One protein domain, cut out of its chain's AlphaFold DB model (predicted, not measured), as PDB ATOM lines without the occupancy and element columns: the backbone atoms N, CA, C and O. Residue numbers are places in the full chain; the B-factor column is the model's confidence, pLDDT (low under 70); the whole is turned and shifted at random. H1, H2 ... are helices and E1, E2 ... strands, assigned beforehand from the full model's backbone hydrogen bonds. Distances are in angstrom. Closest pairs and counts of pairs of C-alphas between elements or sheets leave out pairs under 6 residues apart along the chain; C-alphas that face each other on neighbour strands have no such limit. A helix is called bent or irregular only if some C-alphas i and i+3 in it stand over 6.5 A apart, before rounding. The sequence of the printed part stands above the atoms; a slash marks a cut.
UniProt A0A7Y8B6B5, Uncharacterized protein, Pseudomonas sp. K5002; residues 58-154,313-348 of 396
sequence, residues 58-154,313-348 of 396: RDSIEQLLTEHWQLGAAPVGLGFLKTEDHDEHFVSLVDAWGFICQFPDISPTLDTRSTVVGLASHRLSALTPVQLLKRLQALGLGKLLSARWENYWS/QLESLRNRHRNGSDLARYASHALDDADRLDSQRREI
ATOM      1  N   ARG A  58     153.348 250.101 230.581       94.69
ATOM      2  CA  ARG A  58     154.050 249.820 229.323       94.69
ATOM      3  C   ARG A  58     153.121 249.951 228.117       94.69
ATOM      4  O   ARG A  58     153.384 250.776 227.246       94.69
ATOM      5  N   ASP A  59     151.981 249.257 228.152       92.75
ATOM      6  CA  ASP A  59     150.939 249.333 227.116       92.75
ATOM      7  C   ASP A  59     150.497 250.787 226.858       92.75
ATOM      8  O   ASP A  59     150.307 251.211 225.716       92.75
ATOM      9  N   SER A  60     150.365 251.594 227.919       95.00
ATOM     10  CA  SER A  60     150.016 253.011 227.783       95.00
ATOM     11  C   SER A  60     151.130 253.833 227.152       95.00
ATOM     12  O   SER A  60     150.831 254.705 226.343       95.00
ATOM     13  N   ILE A  61     152.395 253.591 227.503       94.75
ATOM     14  CA  ILE A  61     153.535 254.293 226.904       94.75
ATOM     15  C   ILE A  61     153.600 254.000 225.402       94.75
ATOM     16  O   ILE A  61     153.701 254.932 224.605       94.75
ATOM     17  N   GLU A  62     153.473 252.735 225.004       93.44
ATOM     18  CA  GLU A  62     153.461 252.318 223.596       93.44
ATOM     19  C   GLU A  62     152.332 252.994 222.807       93.44
ATOM     20  O   GLU A  62     152.553 253.568 221.733       93.44
ATOM     21  N   GLN A  63     151.122 253.004 223.372       93.19
ATOM     22  CA  GLN A  63     149.970 253.668 222.765       93.19
ATOM     23  C   GLN A  63     150.166 255.185 222.688       93.19
ATOM     24  O   GLN A  63     149.911 255.776 221.642       93.19
ATOM     25  N   LEU A  64     150.686 255.829 223.736       94.19
ATOM     26  CA  LEU A  64     150.938 257.272 223.747       94.19
ATOM     27  C   LEU A  64     152.001 257.685 222.725       94.19
ATOM     28  O   LEU A  64     151.829 258.707 222.059       94.19
ATOM     29  N   LEU A  65     153.071 256.899 222.578       93.00
ATOM     30  CA  LEU A  65     154.102 257.110 221.559       93.00
ATOM     31  C   LEU A  65     153.516 256.989 220.144       93.00
ATOM     32  O   LEU A  65     153.808 257.816 219.276       93.00
ATOM     33  N   THR A  66     152.633 256.015 219.929       91.94
ATOM     34  CA  THR A  66     151.909 255.847 218.662       91.94
ATOM     35  C   THR A  66     150.972 257.033 218.397       91.94
ATOM     36  O   THR A  66     151.018 257.635 217.329       91.94
ATOM     37  N   GLU A  67     150.166 257.435 219.382       91.19
ATOM     38  CA  GLU A  67     149.163 258.504 219.267       91.19
ATOM     39  C   GLU A  67     149.797 259.896 219.075       91.19
ATOM     40  O   GLU A  67     149.414 260.642 218.172       91.19
ATOM     41  N   HIS A  68     150.779 260.269 219.904       89.56
ATOM     42  CA  HIS A  68     151.355 261.621 219.893       89.56
ATOM     43  C   HIS A  68     152.381 261.800 218.779       89.56
ATOM     44  O   HIS A  68     152.492 262.876 218.175       89.56
ATOM     45  N   TRP A  69     153.187 260.767 218.537       88.88
ATOM     46  CA  TRP A  69     154.339 260.854 217.650       88.88
ATOM     47  C   TRP A  69     154.171 260.105 216.339       88.88
ATOM     48  O   TRP A  69     155.020 260.308 215.480       88.88
ATOM     49  N   GLN A  70     153.064 259.378 216.140       87.88
ATOM     50  CA  GLN A  70     152.777 258.613 214.918       87.88
ATOM     51  C   GLN A  70     153.880 257.596 214.610       87.88
ATOM     52  O   GLN A  70     154.219 257.348 213.453       87.88
ATOM     53  N   LEU A  71     154.472 257.026 215.665       85.69
ATOM     54  CA  LEU A  71     155.470 255.977 215.516       85.69
ATOM     55  C   LEU A  71     154.790 254.697 215.017       85.69
ATOM     56  O   LEU A  71     153.719 254.329 215.493       85.69
ATOM     57  N   GLY A  72     155.396 254.057 214.015       74.06
ATOM     58  CA  GLY A  72     154.928 252.779 213.479       74.06
ATOM     59  C   GLY A  72     155.359 251.587 214.339       74.06
ATOM     60  O   GLY A  72     155.951 251.750 215.399       74.06
ATOM     61  N   ALA A  73     155.127 250.372 213.836       70.25
ATOM     62  CA  ALA A  73     155.466 249.121 214.527       70.25
ATOM     63  C   ALA A  73     156.979 248.820 214.618       70.25
ATOM     64  O   ALA A  73     157.374 247.835 215.238       70.25
ATOM     65  N   ALA A  74     157.833 249.619 213.971       77.31
ATOM     66  CA  ALA A  74     159.278 249.436 214.042       77.31
ATOM     67  C   ALA A  74     159.811 249.886 215.416       77.31
ATOM     68  O   ALA A  74     159.379 250.929 215.913       77.31
ATOM     69  N   PRO A  75     160.768 249.157 216.022       83.25
ATOM     70  CA  PRO A  75     161.346 249.554 217.297       83.25
ATOM     71  C   PRO A  75     162.115 250.868 217.132       83.25
ATOM     72  O   PRO A  75     163.127 250.939 216.433       83.25
ATOM     73  N   VAL A  76     161.617 251.917 217.783       91.06
ATOM     74  CA  VAL A  76     162.268 253.227 217.854       91.06
ATOM     75  C   VAL A  76     162.958 253.366 219.200       91.06
ATOM     76  O   VAL A  76     162.378 253.037 220.238       91.06
ATOM     77  N   GLY A  77     164.183 253.882 219.197       93.50
ATOM     78  CA  GLY A  77     164.961 253.996 220.420       93.50
ATOM     79  C   GLY A  77     166.293 254.703 220.251       93.50
ATOM     80  O   GLY A  77     166.542 255.394 219.260       93.50
ATOM     81  N   LEU A  78     167.144 254.518 221.251       94.12
ATOM     82  CA  LEU A  78     168.511 255.005 221.297       94.12
ATOM     83  C   LEU A  78     169.457 253.829 221.056       94.12
ATOM     84  O   LEU A  78     169.449 252.856 221.810       94.12
ATOM     85  N   GLY A  79     170.256 253.919 219.999       92.62
ATOM     86  CA  GLY A  79     171.363 253.009 219.743       92.62
ATOM     87  C   GLY A  79     172.633 253.564 220.366       92.62
ATOM     88  O   GLY A  79     173.019 254.699 220.080       92.62
ATOM     89  N   PHE A  80     173.276 252.775 221.213       90.75
ATOM     90  CA  PHE A  80     174.546 253.112 221.835       90.75
ATOM     91  C   PHE A  80     175.688 252.405 221.119       90.75
ATOM     92  O   PHE A  80     175.604 251.218 220.802       90.75
ATOM     93  N   LEU A  81     176.754 253.159 220.868       82.06
ATOM     94  CA  LEU A  81     177.936 252.654 220.183       82.06
ATOM     95  C   LEU A  81     178.744 251.740 221.105       82.06
ATOM     96  O   LEU A  81     178.779 251.942 222.321       82.06
ATOM     97  N   LYS A  82     179.445 250.771 220.508       81.12
ATOM     98  CA  LYS A  82     180.399 249.932 221.230       81.12
ATOM     99  C   LYS A  82     181.483 250.797 221.870       81.12
ATOM    100  O   LYS A  82     182.073 251.657 221.218       81.12
ATOM    101  N   THR A  83     181.769 250.527 223.134       76.94
ATOM    102  CA  THR A  83     182.884 251.115 223.888       76.94
ATOM    103  C   THR A  83     183.789 249.999 224.406       76.94
ATOM    104  O   THR A  83     183.444 248.825 224.292       76.94
ATOM    105  N   GLU A  84     184.954 250.335 224.963       72.50
ATOM    106  CA  GLU A  84     185.838 249.329 225.580       72.50
ATOM    107  C   GLU A  84     185.162 248.616 226.767       72.50
ATOM    108  O   GLU A  84     185.426 247.439 227.002       72.50
ATOM    109  N   ASP A  85     184.234 249.298 227.448       68.88
ATOM    110  CA  ASP A  85     183.539 248.783 228.631       68.88
ATOM    111  C   ASP A  85     182.215 248.055 228.319       68.88
ATOM    112  O   ASP A  85     181.731 247.293 229.157       68.88
ATOM    113  N   HIS A  86     181.588 248.298 227.156       68.94
ATOM    114  CA  HIS A  86     180.259 247.757 226.826       68.94
ATOM    115  C   HIS A  86     180.061 247.528 225.318       68.94
ATOM    116  O   HIS A  86     180.468 248.347 224.490       68.94
ATOM    117  N   ASP A  87     179.352 246.450 224.974       80.00
ATOM    118  CA  ASP A  87     178.908 246.162 223.605       80.00
ATOM    119  C   ASP A  87     177.813 247.130 223.111       80.00
ATOM    120  O   ASP A  87     177.210 247.886 223.883       80.00
ATOM    121  N   GLU A  88     177.563 247.109 221.797       84.56
ATOM    122  CA  GLU A  88     176.433 247.829 221.200       84.56
ATOM    123  C   GLU A  88     175.127 247.375 221.847       84.56
ATOM    124  O   GLU A  88     174.859 246.180 221.988       84.56
ATOM    125  N   HIS A  89     174.299 248.339 222.231       87.06
ATOM    126  CA  HIS A  89     173.022 248.064 222.869       87.06
ATOM    127  C   HIS A  89     171.970 249.066 222.414       87.06
ATOM    128  O   HIS A  89     172.258 250.207 222.040       87.06
ATOM    129  N   PHE A  90     170.727 248.608 222.431       92.38
ATOM    130  CA  PHE A  90     169.565 249.374 222.024       92.38
ATOM    131  C   PHE A  90     168.645 249.566 223.223       92.38
ATOM    132  O   PHE A  90     168.311 248.606 223.914       92.38
ATOM    133  N   VAL A  91     168.208 250.802 223.435       93.75
ATOM    134  CA  VAL A  91     167.212 251.153 224.446       93.75
ATOM    135  C   VAL A  91     165.965 251.653 223.736       93.75
ATOM    136  O   VAL A  91     166.025 252.645 223.008       93.75
ATOM    137  N   SER A  92     164.826 250.993 223.947       94.56
ATOM    138  CA  SER A  92     163.560 251.415 223.345       94.56
ATOM    139  C   SER A  92     163.116 252.782 223.885       94.56
ATOM    140  O   SER A  92     163.439 253.156 225.014       94.56
ATOM    141  N   LEU A  93     162.335 253.545 223.111       94.75
ATOM    142  CA  LEU A  93     161.742 254.788 223.628       94.75
ATOM    143  C   LEU A  93     160.780 254.552 224.793       94.75
ATOM    144  O   LEU A  93     160.601 255.451 225.611       94.75
ATOM    145  N   VAL A  94     160.180 253.365 224.871       94.56
ATOM    146  CA  VAL A  94     159.303 252.966 225.974       94.56
ATOM    147  C   VAL A  94     160.099 252.930 227.278       94.56
ATOM    148  O   VAL A  94     159.767 253.625 228.239       94.56
ATOM    149  N   ASP A  95     161.211 252.199 227.261       94.31
ATOM    150  CA  ASP A  95     162.105 252.034 228.404       94.31
ATOM    151  C   ASP A  95     162.813 253.350 228.752       94.31
ATOM    152  O   ASP A  95     162.895 253.733 229.918       94.31
ATOM    153  N   ALA A  96     163.252 254.109 227.740       94.50
ATOM    154  CA  ALA A  96     163.854 255.423 227.942       94.50
ATOM    155  C   ALA A  96     162.880 256.419 228.593       94.50
ATOM    156  O   ALA A  96     163.301 257.208 229.440       94.50
ATOM    157  N   TRP A  97     161.586 256.391 228.238       94.25
ATOM    158  CA  TRP A  97     160.592 257.271 228.857       94.25
ATOM    159  C   TRP A  97     160.325 256.889 230.318       94.25
ATOM    160  O   TRP A  97     160.270 257.772 231.174       94.25
ATOM    161  N   GLY A  98     160.233 255.590 230.619       93.56
ATOM    162  CA  GLY A  98     160.174 255.104 232.000       93.56
ATOM    163  C   GLY A  98     161.404 255.531 232.807       93.56
ATOM    164  O   GLY A  98     161.283 256.065 233.908       93.56
ATOM    165  N   PHE A  99     162.593 255.397 232.217       93.88
ATOM    166  CA  PHE A  99     163.856 255.725 232.873       93.88
ATOM    167  C   PHE A  99     163.959 257.204 233.263       93.88
ATOM    168  O   PHE A  99     164.317 257.523 234.398       93.88
ATOM    169  N   ILE A 100     163.586 258.129 232.370       94.19
ATOM    170  CA  ILE A 100     163.636 259.570 232.675       94.19
ATOM    171  C   ILE A 100     162.588 260.010 233.713       94.19
ATOM    172  O   ILE A 100     162.690 261.114 234.247       94.19
ATOM    173  N   CYS A 101     161.586 259.178 234.029       92.00
ATOM    174  CA  CYS A 101     160.696 259.423 235.168       92.00
ATOM    175  C   CYS A 101     161.380 259.142 236.514       92.00
ATOM    176  O   CYS A 101     161.096 259.840 237.487       92.00
ATOM    177  N   GLN A 102     162.308 258.183 236.560       91.75
ATOM    178  CA  GLN A 102     163.112 257.870 237.748       91.75
ATOM    179  C   GLN A 102     164.307 258.827 237.898       91.75
ATOM    180  O   GLN A 102     164.637 259.272 239.006       91.75
ATOM    181  N   PHE A 103     164.934 259.163 236.766       91.06
ATOM    182  CA  PHE A 103     166.119 260.013 236.657       91.06
ATOM    183  C   PHE A 103     165.855 261.178 235.685       91.06
ATOM    184  O   PHE A 103     166.187 261.089 234.503       91.06
ATOM    185  N   PRO A 104     165.250 262.283 236.159       89.31
ATOM    186  CA  PRO A 104     164.860 263.402 235.297       89.31
ATOM    187  C   PRO A 104     166.044 264.205 234.737       89.31
ATOM    188  O   PRO A 104     165.870 264.943 233.763       89.31
ATOM    189  N   ASP A 105     167.233 264.068 235.326       90.69
ATOM    190  CA  ASP A 105     168.446 264.762 234.893       90.69
ATOM    191  C   ASP A 105     169.091 264.028 233.708       90.69
ATOM    192  O   ASP A 105     169.806 263.037 233.862       90.69
ATOM    193  N   ILE A 106     168.831 264.520 232.495       90.50
ATOM    194  CA  ILE A 106     169.365 263.939 231.258       90.50
ATOM    195  C   ILE A 106     170.821 264.386 231.064       90.50
ATOM    196  O   ILE A 106     171.096 265.582 230.933       90.50
ATOM    197  N   SER A 107     171.749 263.425 230.983       89.12
ATOM    198  CA  SER A 107     173.173 263.714 230.770       89.12
ATOM    199  C   SER A 107     173.421 264.449 229.440       89.12
ATOM    200  O   SER A 107     172.987 263.967 228.390       89.12
ATOM    201  N   PRO A 108     174.182 265.561 229.432       86.62
ATOM    202  CA  PRO A 108     174.514 266.286 228.204       86.62
ATOM    203  C   PRO A 108     175.475 265.511 227.291       86.62
ATOM    204  O   PRO A 108     175.543 265.794 226.099       86.62
ATOM    205  N   THR A 109     176.200 264.519 227.816       88.62
ATOM    206  CA  THR A 109     177.111 263.669 227.029       88.62
ATOM    207  C   THR A 109     176.384 262.551 226.279       88.62
ATOM    208  O   THR A 109     177.009 261.792 225.549       88.62
ATOM    209  N   LEU A 110     175.062 262.422 226.427       90.12
ATOM    210  CA  LEU A 110     174.297 261.360 225.772       90.12
ATOM    211  C   LEU A 110     174.355 261.454 224.237       90.12
ATOM    212  O   LEU A 110     174.428 260.422 223.570       90.12
ATOM    213  N   ASP A 111     174.398 262.672 223.692       91.31
ATOM    214  CA  ASP A 111     174.457 262.924 222.245       91.31
ATOM    215  C   ASP A 111     175.769 262.443 221.601       91.31
ATOM    216  O   ASP A 111     175.798 262.182 220.403       91.31
ATOM    217  N   THR A 112     176.854 262.299 222.374       88.19
ATOM    218  CA  THR A 112     178.134 261.779 221.860       88.19
ATOM    219  C   THR A 112     178.250 260.261 221.979       88.19
ATOM    220  O   THR A 112     179.059 259.660 221.276       88.19
ATOM    221  N   ARG A 113     177.453 259.628 222.853       88.62
ATOM    222  CA  ARG A 113     177.491 258.175 223.116       88.62
ATOM    223  C   ARG A 113     176.375 257.389 222.428       88.62
ATOM    224  O   ARG A 113     176.429 256.162 222.400       88.62
ATOM    225  N   SER A 114     175.341 258.070 221.939       91.69
ATOM    226  CA  SER A 114     174.144 257.431 221.393       91.69
ATOM    227  C   SER A 114     173.591 258.171 220.183       91.69
ATOM    228  O   SER A 114     173.855 259.352 219.971       91.69
ATOM    229  N   THR A 115     172.802 257.459 219.388       91.81
ATOM    230  CA  THR A 115     172.096 257.994 218.224       91.81
ATOM    231  C   THR A 115     170.650 257.523 218.238       91.81
ATOM    232  O   THR A 115     170.326 256.497 218.834       91.81
ATOM    233  N   VAL A 116     169.755 258.277 217.605       92.25
ATOM    234  CA  VAL A 116     168.353 257.869 217.488       92.25
ATOM    235  C   VAL A 116     168.211 256.885 216.328       92.25
ATOM    236  O   VAL A 116     168.606 257.186 215.202       92.25
ATOM    237  N   VAL A 117     167.626 255.718 216.593       91.25
ATOM    238  CA  VAL A 117     167.489 254.610 215.635       91.25
ATOM    239  C   VAL A 117     166.006 254.289 215.412       91.25
ATOM    240  O   VAL A 117     165.172 254.500 216.293       91.25
ATOM    241  N   GLY A 118     165.664 253.796 214.217       86.62
ATOM    242  CA  GLY A 118     164.307 253.335 213.880       86.62
ATOM    243  C   GLY A 118     163.369 254.397 213.287       86.62
ATOM    244  O   GLY A 118     162.186 254.134 213.114       86.62
ATOM    245  N   LEU A 119     163.874 255.590 212.939       85.81
ATOM    246  CA  LEU A 119     163.074 256.740 212.474       85.81
ATOM    247  C   LEU A 119     163.292 257.127 211.000       85.81
ATOM    248  O   LEU A 119     163.289 258.313 210.668       85.81
ATOM    249  N   ALA A 120     163.498 256.166 210.099       77.94
ATOM    250  CA  ALA A 120     163.732 256.481 208.687       77.94
ATOM    251  C   ALA A 120     162.595 257.356 208.111       77.94
ATOM    252  O   ALA A 120     161.428 256.975 208.145       77.94
ATOM    253  N   SER A 121     162.943 258.535 207.582       79.69
ATOM    254  CA  SER A 121     162.006 259.517 207.001       79.69
ATOM    255  C   SER A 121     160.962 260.118 207.962       79.69
ATOM    256  O   SER A 121     159.954 260.661 207.511       79.69
ATOM    257  N   HIS A 122     161.183 260.065 209.281       86.94
ATOM    258  CA  HIS A 122     160.270 260.638 210.276       86.94
ATOM    259  C   HIS A 122     160.730 262.017 210.777       86.94
ATOM    260  O   HIS A 122     161.918 262.254 210.961       86.94
ATOM    261  N   ARG A 123     159.799 262.919 211.127       86.88
ATOM    262  CA  ARG A 123     160.108 264.280 211.634       86.88
ATOM    263  C   ARG A 123     161.018 264.322 212.872       86.88
ATOM    264  O   ARG A 123     161.618 265.351 213.161       86.88
ATOM    265  N   LEU A 124     161.070 263.229 213.635       87.81
ATOM    266  CA  LEU A 124     161.901 263.111 214.835       87.81
ATOM    267  C   LEU A 124     163.332 262.632 214.528       87.81
ATOM    268  O   LEU A 124     164.166 262.679 215.422       87.81
ATOM    269  N   SER A 125     163.639 262.215 213.293       86.75
ATOM    270  CA  SER A 125     164.972 261.718 212.913       86.75
ATOM    271  C   SER A 125     166.058 262.793 212.960       86.75
ATOM    272  O   SER A 125     167.235 262.472 213.042       86.75
ATOM    273  N   ALA A 126     165.668 264.070 212.888       89.50
ATOM    274  CA  ALA A 126     166.578 265.209 212.969       89.50
ATOM    275  C   ALA A 126     166.953 265.592 214.413       89.50
ATOM    276  O   ALA A 126     167.755 266.502 214.611       89.50
ATOM    277  N   LEU A 127     166.343 264.959 215.421       92.88
ATOM    278  CA  LEU A 127     166.594 265.278 216.822       92.88
ATOM    279  C   LEU A 127     167.793 264.509 217.361       92.88
ATOM    280  O   LEU A 127     167.963 263.324 217.076       92.88
ATOM    281  N   THR A 128     168.568 265.169 218.219       94.00
ATOM    282  CA  THR A 128     169.563 264.473 219.039       94.00
ATOM    283  C   THR A 128     168.878 263.670 220.157       94.00
ATOM    284  O   THR A 128     167.755 264.015 220.553       94.00
ATOM    285  N   PRO A 129     169.513 262.614 220.699       94.56
ATOM    286  CA  PRO A 129     169.003 261.878 221.858       94.56
ATOM    287  C   PRO A 129     168.537 262.777 223.014       94.56
ATOM    288  O   PRO A 129     167.414 262.630 223.495       94.56
ATOM    289  N   VAL A 130     169.339 263.767 223.419       95.50
ATOM    290  CA  VAL A 130     168.985 264.706 224.497       95.50
ATOM    291  C   VAL A 130     167.744 265.523 224.135       95.50
ATOM    292  O   VAL A 130     166.861 265.707 224.974       95.50
ATOM    293  N   GLN A 131     167.636 266.009 222.895       94.94
ATOM    294  CA  GLN A 131     166.457 266.755 222.442       94.94
ATOM    295  C   GLN A 131     165.197 265.884 222.435       94.94
ATOM    296  O   GLN A 131     164.126 266.349 222.830       94.94
ATOM    297  N   LEU A 132     165.321 264.627 222.007       94.69
ATOM    298  CA  LEU A 132     164.224 263.668 221.976       94.69
ATOM    299  C   LEU A 132     163.718 263.355 223.391       94.69
ATOM    300  O   LEU A 132     162.519 263.469 223.648       94.69
ATOM    301  N   LEU A 133     164.625 263.052 224.325       95.19
ATOM    302  CA  LEU A 133     164.273 262.777 225.720       95.19
ATOM    303  C   LEU A 133     163.682 264.007 226.423       95.19
ATOM    304  O   LEU A 133     162.695 263.878 227.143       95.19
ATOM    305  N   LYS A 134     164.198 265.217 226.162       95.19
ATOM    306  CA  LYS A 134     163.596 266.460 226.677       95.19
ATOM    307  C   LYS A 134     162.171 266.670 226.161       95.19
ATOM    308  O   LYS A 134     161.315 267.138 226.910       95.19
ATOM    309  N   ARG A 135     161.883 266.303 224.906       94.62
ATOM    310  CA  ARG A 135     160.510 266.338 224.376       94.62
ATOM    311  C   ARG A 135     159.607 265.309 225.060       94.62
ATOM    312  O   ARG A 135     158.484 265.670 225.389       94.62
ATOM    313  N   LEU A 136     160.082 264.086 225.329       93.19
ATOM    314  CA  LEU A 136     159.329 263.095 226.123       93.19
ATOM    315  C   LEU A 136     159.040 263.599 227.538       93.19
ATOM    316  O   LEU A 136     157.914 263.498 228.025       93.19
ATOM    317  N   GLN A 137     160.044 264.179 228.193       93.50
ATOM    318  CA  GLN A 137     159.902 264.740 229.532       93.50
ATOM    319  C   GLN A 137     158.837 265.846 229.561       93.50
ATOM    320  O   GLN A 137     157.993 265.863 230.457       93.50
ATOM    321  N   ALA A 138     158.824 266.718 228.546       94.19
ATOM    322  CA  ALA A 138     157.857 267.805 228.421       94.19
ATOM    323  C   ALA A 138     156.403 267.330 228.226       94.19
ATOM    324  O   ALA A 138     155.484 268.047 228.621       94.19
ATOM    325  N   LEU A 139     156.176 266.132 227.667       93.06
ATOM    326  CA  LEU A 139     154.832 265.542 227.563       93.06
ATOM    327  C   LEU A 139     154.245 265.182 228.937       93.06
ATOM    328  O   LEU A 139     153.028 265.197 229.109       93.06
ATOM    329  N   GLY A 140     155.097 264.880 229.923       92.31
ATOM    330  CA  GLY A 140     154.684 264.583 231.293       92.31
ATOM    331  C   GLY A 140     153.896 263.276 231.421       92.31
ATOM    332  O   GLY A 140     152.685 263.302 231.643       92.31
ATOM    333  N   LEU A 141     154.598 262.136 231.360       93.50
ATOM    334  CA  LEU A 141     154.007 260.789 231.371       93.50
ATOM    335  C   LEU A 141     152.954 260.589 232.467       93.50
ATOM    336  O   LEU A 141     151.854 260.133 232.177       93.50
ATOM    337  N   GLY A 142     153.247 260.992 233.707       94.06
ATOM    338  CA  GLY A 142     152.315 260.820 234.827       94.06
ATOM    339  C   GLY A 142     150.939 261.452 234.581       94.06
ATOM    340  O   GLY A 142     149.925 260.831 234.883       94.06
ATOM    341  N   LYS A 143     150.879 262.641 233.960       94.50
ATOM    342  CA  LYS A 143     149.601 263.300 233.626       94.50
ATOM    343  C   LYS A 143     148.839 262.537 232.546       94.50
ATOM    344  O   LYS A 143     147.624 262.386 232.647       94.50
ATOM    345  N   LEU A 144     149.551 262.053 231.529       96.12
ATOM    346  CA  LEU A 144     148.959 261.274 230.441       96.12
ATOM    347  C   LEU A 144     148.406 259.939 230.949       96.12
ATOM    348  O   LEU A 144     147.288 259.573 230.596       96.12
ATOM    349  N   LEU A 145     149.133 259.252 231.831       95.81
ATOM    350  CA  LEU A 145     148.660 258.020 232.465       95.81
ATOM    351  C   LEU A 145     147.413 258.263 233.318       95.81
ATOM    352  O   LEU A 145     146.442 257.522 233.185       95.81
ATOM    353  N   SER A 146     147.382 259.341 234.107       96.50
ATOM    354  CA  SER A 146     146.185 259.710 234.872       96.50
ATOM    355  C   SER A 146     144.977 260.007 233.984       96.50
ATOM    356  O   SER A 146     143.868 259.584 234.300       96.50
ATOM    357  N   ALA A 147     145.176 260.680 232.847       96.69
ATOM    358  CA  ALA A 147     144.101 260.925 231.890       96.69
ATOM    359  C   ALA A 147     143.574 259.619 231.270       96.69
ATOM    360  O   ALA A 147     142.362 259.443 231.137       96.69
ATOM    361  N   ARG A 148     144.462 258.675 230.928       95.62
ATOM    362  CA  ARG A 148     144.065 257.354 230.408       95.62
ATOM    363  C   ARG A 148     143.320 256.528 231.453       95.62
ATOM    364  O   ARG A 148     142.309 255.915 231.117       95.62
ATOM    365  N   TRP A 149     143.780 256.547 232.704       96.12
ATOM    366  CA  TRP A 149     143.093 255.910 233.827       96.12
ATOM    367  C   TRP A 149     141.669 256.455 233.989       96.12
ATOM    368  O   TRP A 149     140.708 255.687 234.035       96.12
ATOM    369  N   GLU A 150     141.510 257.780 233.986       97.25
ATOM    370  CA  GLU A 150     140.198 258.418 234.102       97.25
ATOM    371  C   GLU A 150     139.279 258.088 232.915       97.25
ATOM    372  O   GLU A 150     138.111 257.737 233.096       97.25
ATOM    373  N   ASN A 151     139.809 258.124 231.690       97.00
ATOM    374  CA  ASN A 151     139.061 257.765 230.486       97.00
ATOM    375  C   ASN A 151     138.600 256.293 230.506       97.00
ATOM    376  O   ASN A 151     137.477 255.962 230.120       97.00
ATOM    377  N   TYR A 152     139.440 255.384 231.000       97.56
ATOM    378  CA  TYR A 152     139.077 253.975 231.135       97.56
ATOM    379  C   TYR A 152     137.883 253.766 232.081       97.56
ATOM    380  O   TYR A 152     136.939 253.044 231.746       97.56
ATOM    381  N   TRP A 153     137.899 254.420 233.244       97.81
ATOM    382  CA  TRP A 153     136.856 254.258 234.261       97.81
ATOM    383  C   TRP A 153     135.552 254.991 233.932       97.81
ATOM    384  O   TRP A 153     134.480 254.522 234.323       97.81
ATOM    385  N   SER A 154     135.628 256.097 233.191       97.69
ATOM    386  CA  SER A 154     134.462 256.863 232.729       97.69
ATOM    387  C   SER A 154     133.772 256.255 231.504       97.69
ATOM    388  O   SER A 154     132.597 256.525 231.258       97.69
ATOM    389  N   GLN A 313     150.438 252.508 240.728       93.56
ATOM    390  CA  GLN A 313     150.897 252.546 239.340       93.56
ATOM    391  C   GLN A 313     151.825 253.741 239.077       93.56
ATOM    392  O   GLN A 313     152.896 253.572 238.497       93.56
ATOM    393  N   LEU A 314     151.455 254.941 239.527       94.19
ATOM    394  CA  LEU A 314     152.295 256.130 239.367       94.19
ATOM    395  C   LEU A 314     153.580 256.070 240.199       94.19
ATOM    396  O   LEU A 314     154.605 256.585 239.760       94.19
ATOM    397  N   GLU A 315     153.541 255.447 241.375       92.50
ATOM    398  CA  GLU A 315     154.722 255.305 242.227       92.50
ATOM    399  C   GLU A 315     155.702 254.263 241.677       92.50
ATOM    400  O   GLU A 315     156.908 254.495 241.683       92.50
ATOM    401  N   SER A 316     155.201 253.180 241.067       92.12
ATOM    402  CA  SER A 316     156.046 252.181 240.393       92.12
ATOM    403  C   SER A 316     156.939 252.777 239.294       92.12
ATOM    404  O   SER A 316     158.016 252.258 239.023       92.12
ATOM    405  N   LEU A 317     156.532 253.909 238.706       90.50
ATOM    406  CA  LEU A 317     157.315 254.666 237.724       90.50
ATOM    407  C   LEU A 317     158.392 255.566 238.332       90.50
ATOM    408  O   LEU A 317     159.309 255.990 237.630       90.50
ATOM    409  N   ARG A 318     158.243 255.936 239.604       87.75
ATOM    410  CA  ARG A 318     159.139 256.858 240.313       87.75
ATOM    411  C   ARG A 318     160.189 256.130 241.130       87.75
ATOM    412  O   ARG A 318     161.230 256.720 241.424       87.75
ATOM    413  N   ASN A 319     159.935 254.867 241.463       84.12
ATOM    414  CA  ASN A 319     160.881 254.001 242.146       84.12
ATOM    415  C   ASN A 319     162.202 253.957 241.382       84.12
ATOM    416  O   ASN A 319     162.308 253.366 240.311       84.12
ATOM    417  N   ARG A 320     163.229 254.597 241.943       81.56
ATOM    418  CA  ARG A 320     164.564 254.577 241.356       81.56
ATOM    419  C   ARG A 320     165.122 253.170 241.442       81.56
ATOM    420  O   ARG A 320     165.247 252.615 242.537       81.56
ATOM    421  N   HIS A 321     165.527 252.627 240.301       70.25
ATOM    422  CA  HIS A 321     166.234 251.361 240.299       70.25
ATOM    423  C   HIS A 321     167.520 251.477 241.132       70.25
ATOM    424  O   HIS A 321     168.336 252.380 240.937       70.25
ATOM    425  N   ARG A 322     167.746 250.519 242.041       68.38
ATOM    426  CA  ARG A 322     168.917 250.494 242.941       68.38
ATOM    427  C   ARG A 322     170.274 250.381 242.231       68.38
ATOM    428  O   ARG A 322     171.301 250.545 242.877       68.38
ATOM    429  N   ASN A 323     170.285 250.085 240.931       67.56
ATOM    430  CA  ASN A 323     171.489 249.658 240.222       67.56
ATOM    431  C   ASN A 323     172.268 250.835 239.612       67.56
ATOM    432  O   ASN A 323     173.453 250.684 239.322       67.56
ATOM    433  N   GLY A 324     171.655 252.016 239.475       77.06
ATOM    434  CA  GLY A 324     172.344 253.242 239.065       77.06
ATOM    435  C   GLY A 324     171.534 254.119 238.111       77.06
ATOM    436  O   GLY A 324     170.412 253.792 237.740       77.06
ATOM    437  N   SER A 325     172.129 255.246 237.715       84.56
ATOM    438  CA  SER A 325     171.516 256.288 236.879       84.56
ATOM    439  C   SER A 325     172.020 256.305 235.426       84.56
ATOM    440  O   SER A 325     171.771 257.271 234.705       84.56
ATOM    441  N   ASP A 326     172.720 255.260 234.969       88.19
ATOM    442  CA  ASP A 326     173.161 255.168 233.571       88.19
ATOM    443  C   ASP A 326     172.064 254.588 232.668       88.19
ATOM    444  O   ASP A 326     171.714 253.410 232.767       88.19
ATOM    445  N   LEU A 327     171.550 255.424 231.762       89.12
ATOM    446  CA  LEU A 327     170.474 255.082 230.828       89.12
ATOM    447  C   LEU A 327     170.849 253.893 229.935       89.12
ATOM    448  O   LEU A 327     170.032 253.005 229.724       89.12
ATOM    449  N   ALA A 328     172.097 253.857 229.468       87.50
ATOM    450  CA  ALA A 328     172.647 252.784 228.638       87.50
ATOM    451  C   ALA A 328     172.464 251.397 229.276       87.50
ATOM    452  O   ALA A 328     172.072 250.431 228.628       87.50
ATOM    453  N   ARG A 329     172.723 251.318 230.584       87.25
ATOM    454  CA  ARG A 329     172.822 250.056 231.318       87.25
ATOM    455  C   ARG A 329     171.523 249.641 231.997       87.25
ATOM    456  O   ARG A 329     171.294 248.449 232.176       87.25
ATOM    457  N   TYR A 330     170.704 250.607 232.415       89.44
ATOM    458  CA  TYR A 330     169.578 250.344 233.316       89.44
ATOM    459  C   TYR A 330     168.209 250.725 232.758       89.44
ATOM    460  O   TYR A 330     167.206 250.408 233.395       89.44
ATOM    461  N   ALA A 331     168.123 251.354 231.580       89.31
ATOM    462  CA  ALA A 331     166.826 251.734 231.025       89.31
ATOM    463  C   ALA A 331     165.907 250.537 230.761       89.31
ATOM    464  O   ALA A 331     164.722 250.638 231.054       89.31
ATOM    465  N   SER A 332     166.434 249.392 230.308       88.56
ATOM    466  CA  SER A 332     165.636 248.172 230.082       88.56
ATOM    467  C   SER A 332     164.889 247.685 231.328       88.56
ATOM    468  O   SER A 332     163.862 247.034 231.195       88.56
ATOM    469  N   HIS A 333     165.383 248.028 232.520       90.00
ATOM    470  CA  HIS A 333     164.789 247.661 233.806       90.00
ATOM    471  C   HIS A 333     163.895 248.760 234.399       90.00
ATOM    472  O   HIS A 333     163.345 248.607 235.490       90.00
ATOM    473  N   ALA A 334     163.746 249.899 233.716       91.44
ATOM    474  CA  ALA A 334     163.028 251.053 234.251       91.44
ATOM    475  C   ALA A 334     161.526 250.799 234.464       91.44
ATOM    476  O   ALA A 334     160.875 251.528 235.207       91.44
ATOM    477  N   LEU A 335     160.962 249.785 233.813       93.12
ATOM    478  CA  LEU A 335     159.545 249.450 233.921       93.12
ATOM    479  C   LEU A 335     159.291 248.124 234.650       93.12
ATOM    480  O   LEU A 335     158.133 247.764 234.811       93.12
ATOM    481  N   ASP A 336     160.319 247.440 235.170       93.00
ATOM    482  CA  ASP A 336     160.175 246.120 235.810       93.00
ATOM    483  C   ASP A 336     159.190 246.138 236.992       93.00
ATOM    484  O   ASP A 336     158.360 245.239 237.147       93.00
ATOM    485  N   ASP A 337     159.242 247.181 237.828       91.88
ATOM    486  CA  ASP A 337     158.309 247.356 238.947       91.88
ATOM    487  C   ASP A 337     156.873 247.603 238.466       91.88
ATOM    488  O   ASP A 337     155.922 247.075 239.050       91.88
ATOM    489  N   ALA A 338     156.714 248.375 237.388       93.94
ATOM    490  CA  ALA A 338     155.419 248.671 236.791       93.94
ATOM    491  C   ALA A 338     154.817 247.436 236.102       93.94
ATOM    492  O   ALA A 338     153.627 247.169 236.262       93.94
ATOM    493  N   ASP A 339     155.636 246.652 235.401       94.88
ATOM    494  CA  ASP A 339     155.248 245.410 234.727       94.88
ATOM    495  C   ASP A 339     154.886 244.318 235.745       94.88
ATOM    496  O   ASP A 339     153.893 243.600 235.578       94.88
ATOM    497  N   ARG A 340     155.627 244.232 236.861       94.06
ATOM    498  CA  ARG A 340     155.297 243.341 237.982       94.06
ATOM    499  C   ARG A 340     153.963 243.719 238.618       94.06
ATOM    500  O   ARG A 340     153.136 242.838 238.851       94.06
ATOM    501  N   LEU A 341     153.736 245.008 238.880       93.81
ATOM    502  CA  LEU A 341     152.469 245.495 239.428       93.81
ATOM    503  C   LEU A 341     151.300 245.239 238.464       93.81
ATOM    504  O   LEU A 341     150.222 244.835 238.900       93.81
ATOM    505  N   ASP A 342     151.504 245.440 237.161       94.81
ATOM    506  CA  ASP A 342     150.494 245.178 236.133       94.81
ATOM    507  C   ASP A 342     150.121 243.692 236.070       94.81
ATOM    508  O   ASP A 342     148.940 243.347 236.068       94.81
ATOM    509  N   SER A 343     151.127 242.814 236.114       94.44
ATOM    510  CA  SER A 343     150.942 241.359 236.145       94.44
ATOM    511  C   SER A 343     150.174 240.924 237.397       94.44
ATOM    512  O   SER A 343     149.158 240.240 237.295       94.44
ATOM    513  N   GLN A 344     150.571 241.419 238.576       92.81
ATOM    514  CA  GLN A 344     149.859 241.163 239.832       92.81
ATOM    515  C   GLN A 344     148.403 241.631 239.773       92.81
ATOM    516  O   GLN A 344     147.512 240.909 240.208       92.81
ATOM    517  N   ARG A 345     148.133 242.807 239.195       93.25
ATOM    518  CA  ARG A 345     146.768 243.332 239.026       93.25
ATOM    519  C   ARG A 345     145.906 242.447 238.114       93.25
ATOM    520  O   ARG A 345     144.693 242.364 238.318       93.25
ATOM    521  N   ARG A 346     146.500 241.823 237.092       93.31
ATOM    522  CA  ARG A 346     145.803 240.922 236.154       93.31
ATOM    523  C   ARG A 346     145.549 239.533 236.736       93.31
ATOM    524  O   ARG A 346     144.561 238.918 236.350       93.31
ATOM    525  N   GLU A 347     146.401 239.061 237.641       92.12
ATOM    526  CA  GLU A 347     146.326 237.704 238.200       92.12
ATOM    527  C   GLU A 347     145.630 237.629 239.562       92.12
ATOM    528  O   GLU A 347     144.939 236.651 239.850       92.12
ATOM    529  N   ILE A 348     145.825 238.637 240.417       87.88
ATOM    530  CA  ILE A 348     145.388 238.614 241.811       87.88
ATOM    531  C   ILE A 348     144.121 239.464 241.958       87.88
ATOM    532  O   ILE A 348     144.161 240.687 241.778       87.88
TER     533      ILE A 348
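This is residues 58 to 154 and 313 to 348 of the 396 residues of an uncharacterized protein of Pseudomonas sp. K5002 (UniProt A0A7Y8B6B5). Helix H2 forms the core, with H1, H4 and H7 packed crosswise round it, and a small sheet of three strands makes one end of the model. At the other end H5 and H8 run away from the sheet, apart from each other, and residues 343 to 348, of which 343 to 347 belong to H8, stick out. The printed part has 133 residues, with eight named helices and three named strands in the order H1 E1 E2 H2 H3 E3 H4 H5 H6 H7 H8; the sheet's order is E2 E1 E3, all antiparallel, and the class is mostly helix. The whole is compact, with a radius of gyration of the C-alphas of 15.0 A and spans of 47 by 35 by 24 A.

Start at H1, residues 58 to 69, which touches H2, residues 93 to 102: the closest C-alphas, of Ile 61 and Val 94, are 6.0 A apart, and the tilt of 70.2 degrees is only just about perpendicular. Next, E1, residues 77 to 80, and E2, residues 89 to 92, form a hairpin, antiparallel at 163 degrees; look for N 78 and O 91 within hydrogen-bond range at 2.8 A. H2 only grazes the sheet. E3, residues 114 to 117, is antiparallel to E1 at 141 degrees, with N 79 and O 115 at 2.8 A. With H3, residues 110 to 113, these make a split strand-helix-strand unit, E2, H2 H3, E3, two strands running the same way with E1 between them; its crossover is right-handed. H4, residues 129 to 139, touches H2, the closest C-alphas being those of Trp 97 and Leu 136, 6.6 A apart. H5, residues 141 to 154, only just touches H1, with 3 pairs of C-alphas within 8 A, the closest Ser 60 and Leu 145 at 7.0 A. H6, residues 313 to 316, touches residues 337 to 341 of H8, residues 336 to 347, closest at C-alphas 316 and 338, 5.1 A. H7, residues 327 to 333, is irregular, C-alphas 329 and 332 being 7.5 A apart; it touches H2 about perpendicular at 85 degrees, closest at the C-alphas of Phe 99 and Ala 331, 5.3 A. H4 and H7 on the same face of the sheet make two layers, helices on one face of a sheet. Each O i to N i+4 pair is within hydrogen-bond range in H1, H4, H5 and H8, but 5 of 6 in H2 and 1 of 3 in H7, which has 1 of 4 O i to N i+3 pairs; H3 and H6 are too short for an i+4 pair.

Find C-alpha 58 at (154.050, 249.820, 229.323); H1 runs 16.1 A from there. E1, E2 and E3 measure 9.7 A, 10.0 A and 9.2 A. H2 spans 14.5 A, H4 15.7 A and H5 20.0 A, the last ending at C-alpha 154, (134.462, 256.863, 232.729). H8 runs 16.4 A to C-alpha 347 at (146.326, 237.704, 238.200).

The two C-alphas farthest apart, of Glu 84 and Ser 154, are 52.4 A apart. Residues 155 to 312 are cut out, and C-alphas 154 and 313 stand 18.2 A apart across the cut. The link from E3 to H4, 11 residues, is long. Mean pLDDT of the printed part is 89.8; look for values under 70 at residues 85 to 86 and 322 to 323.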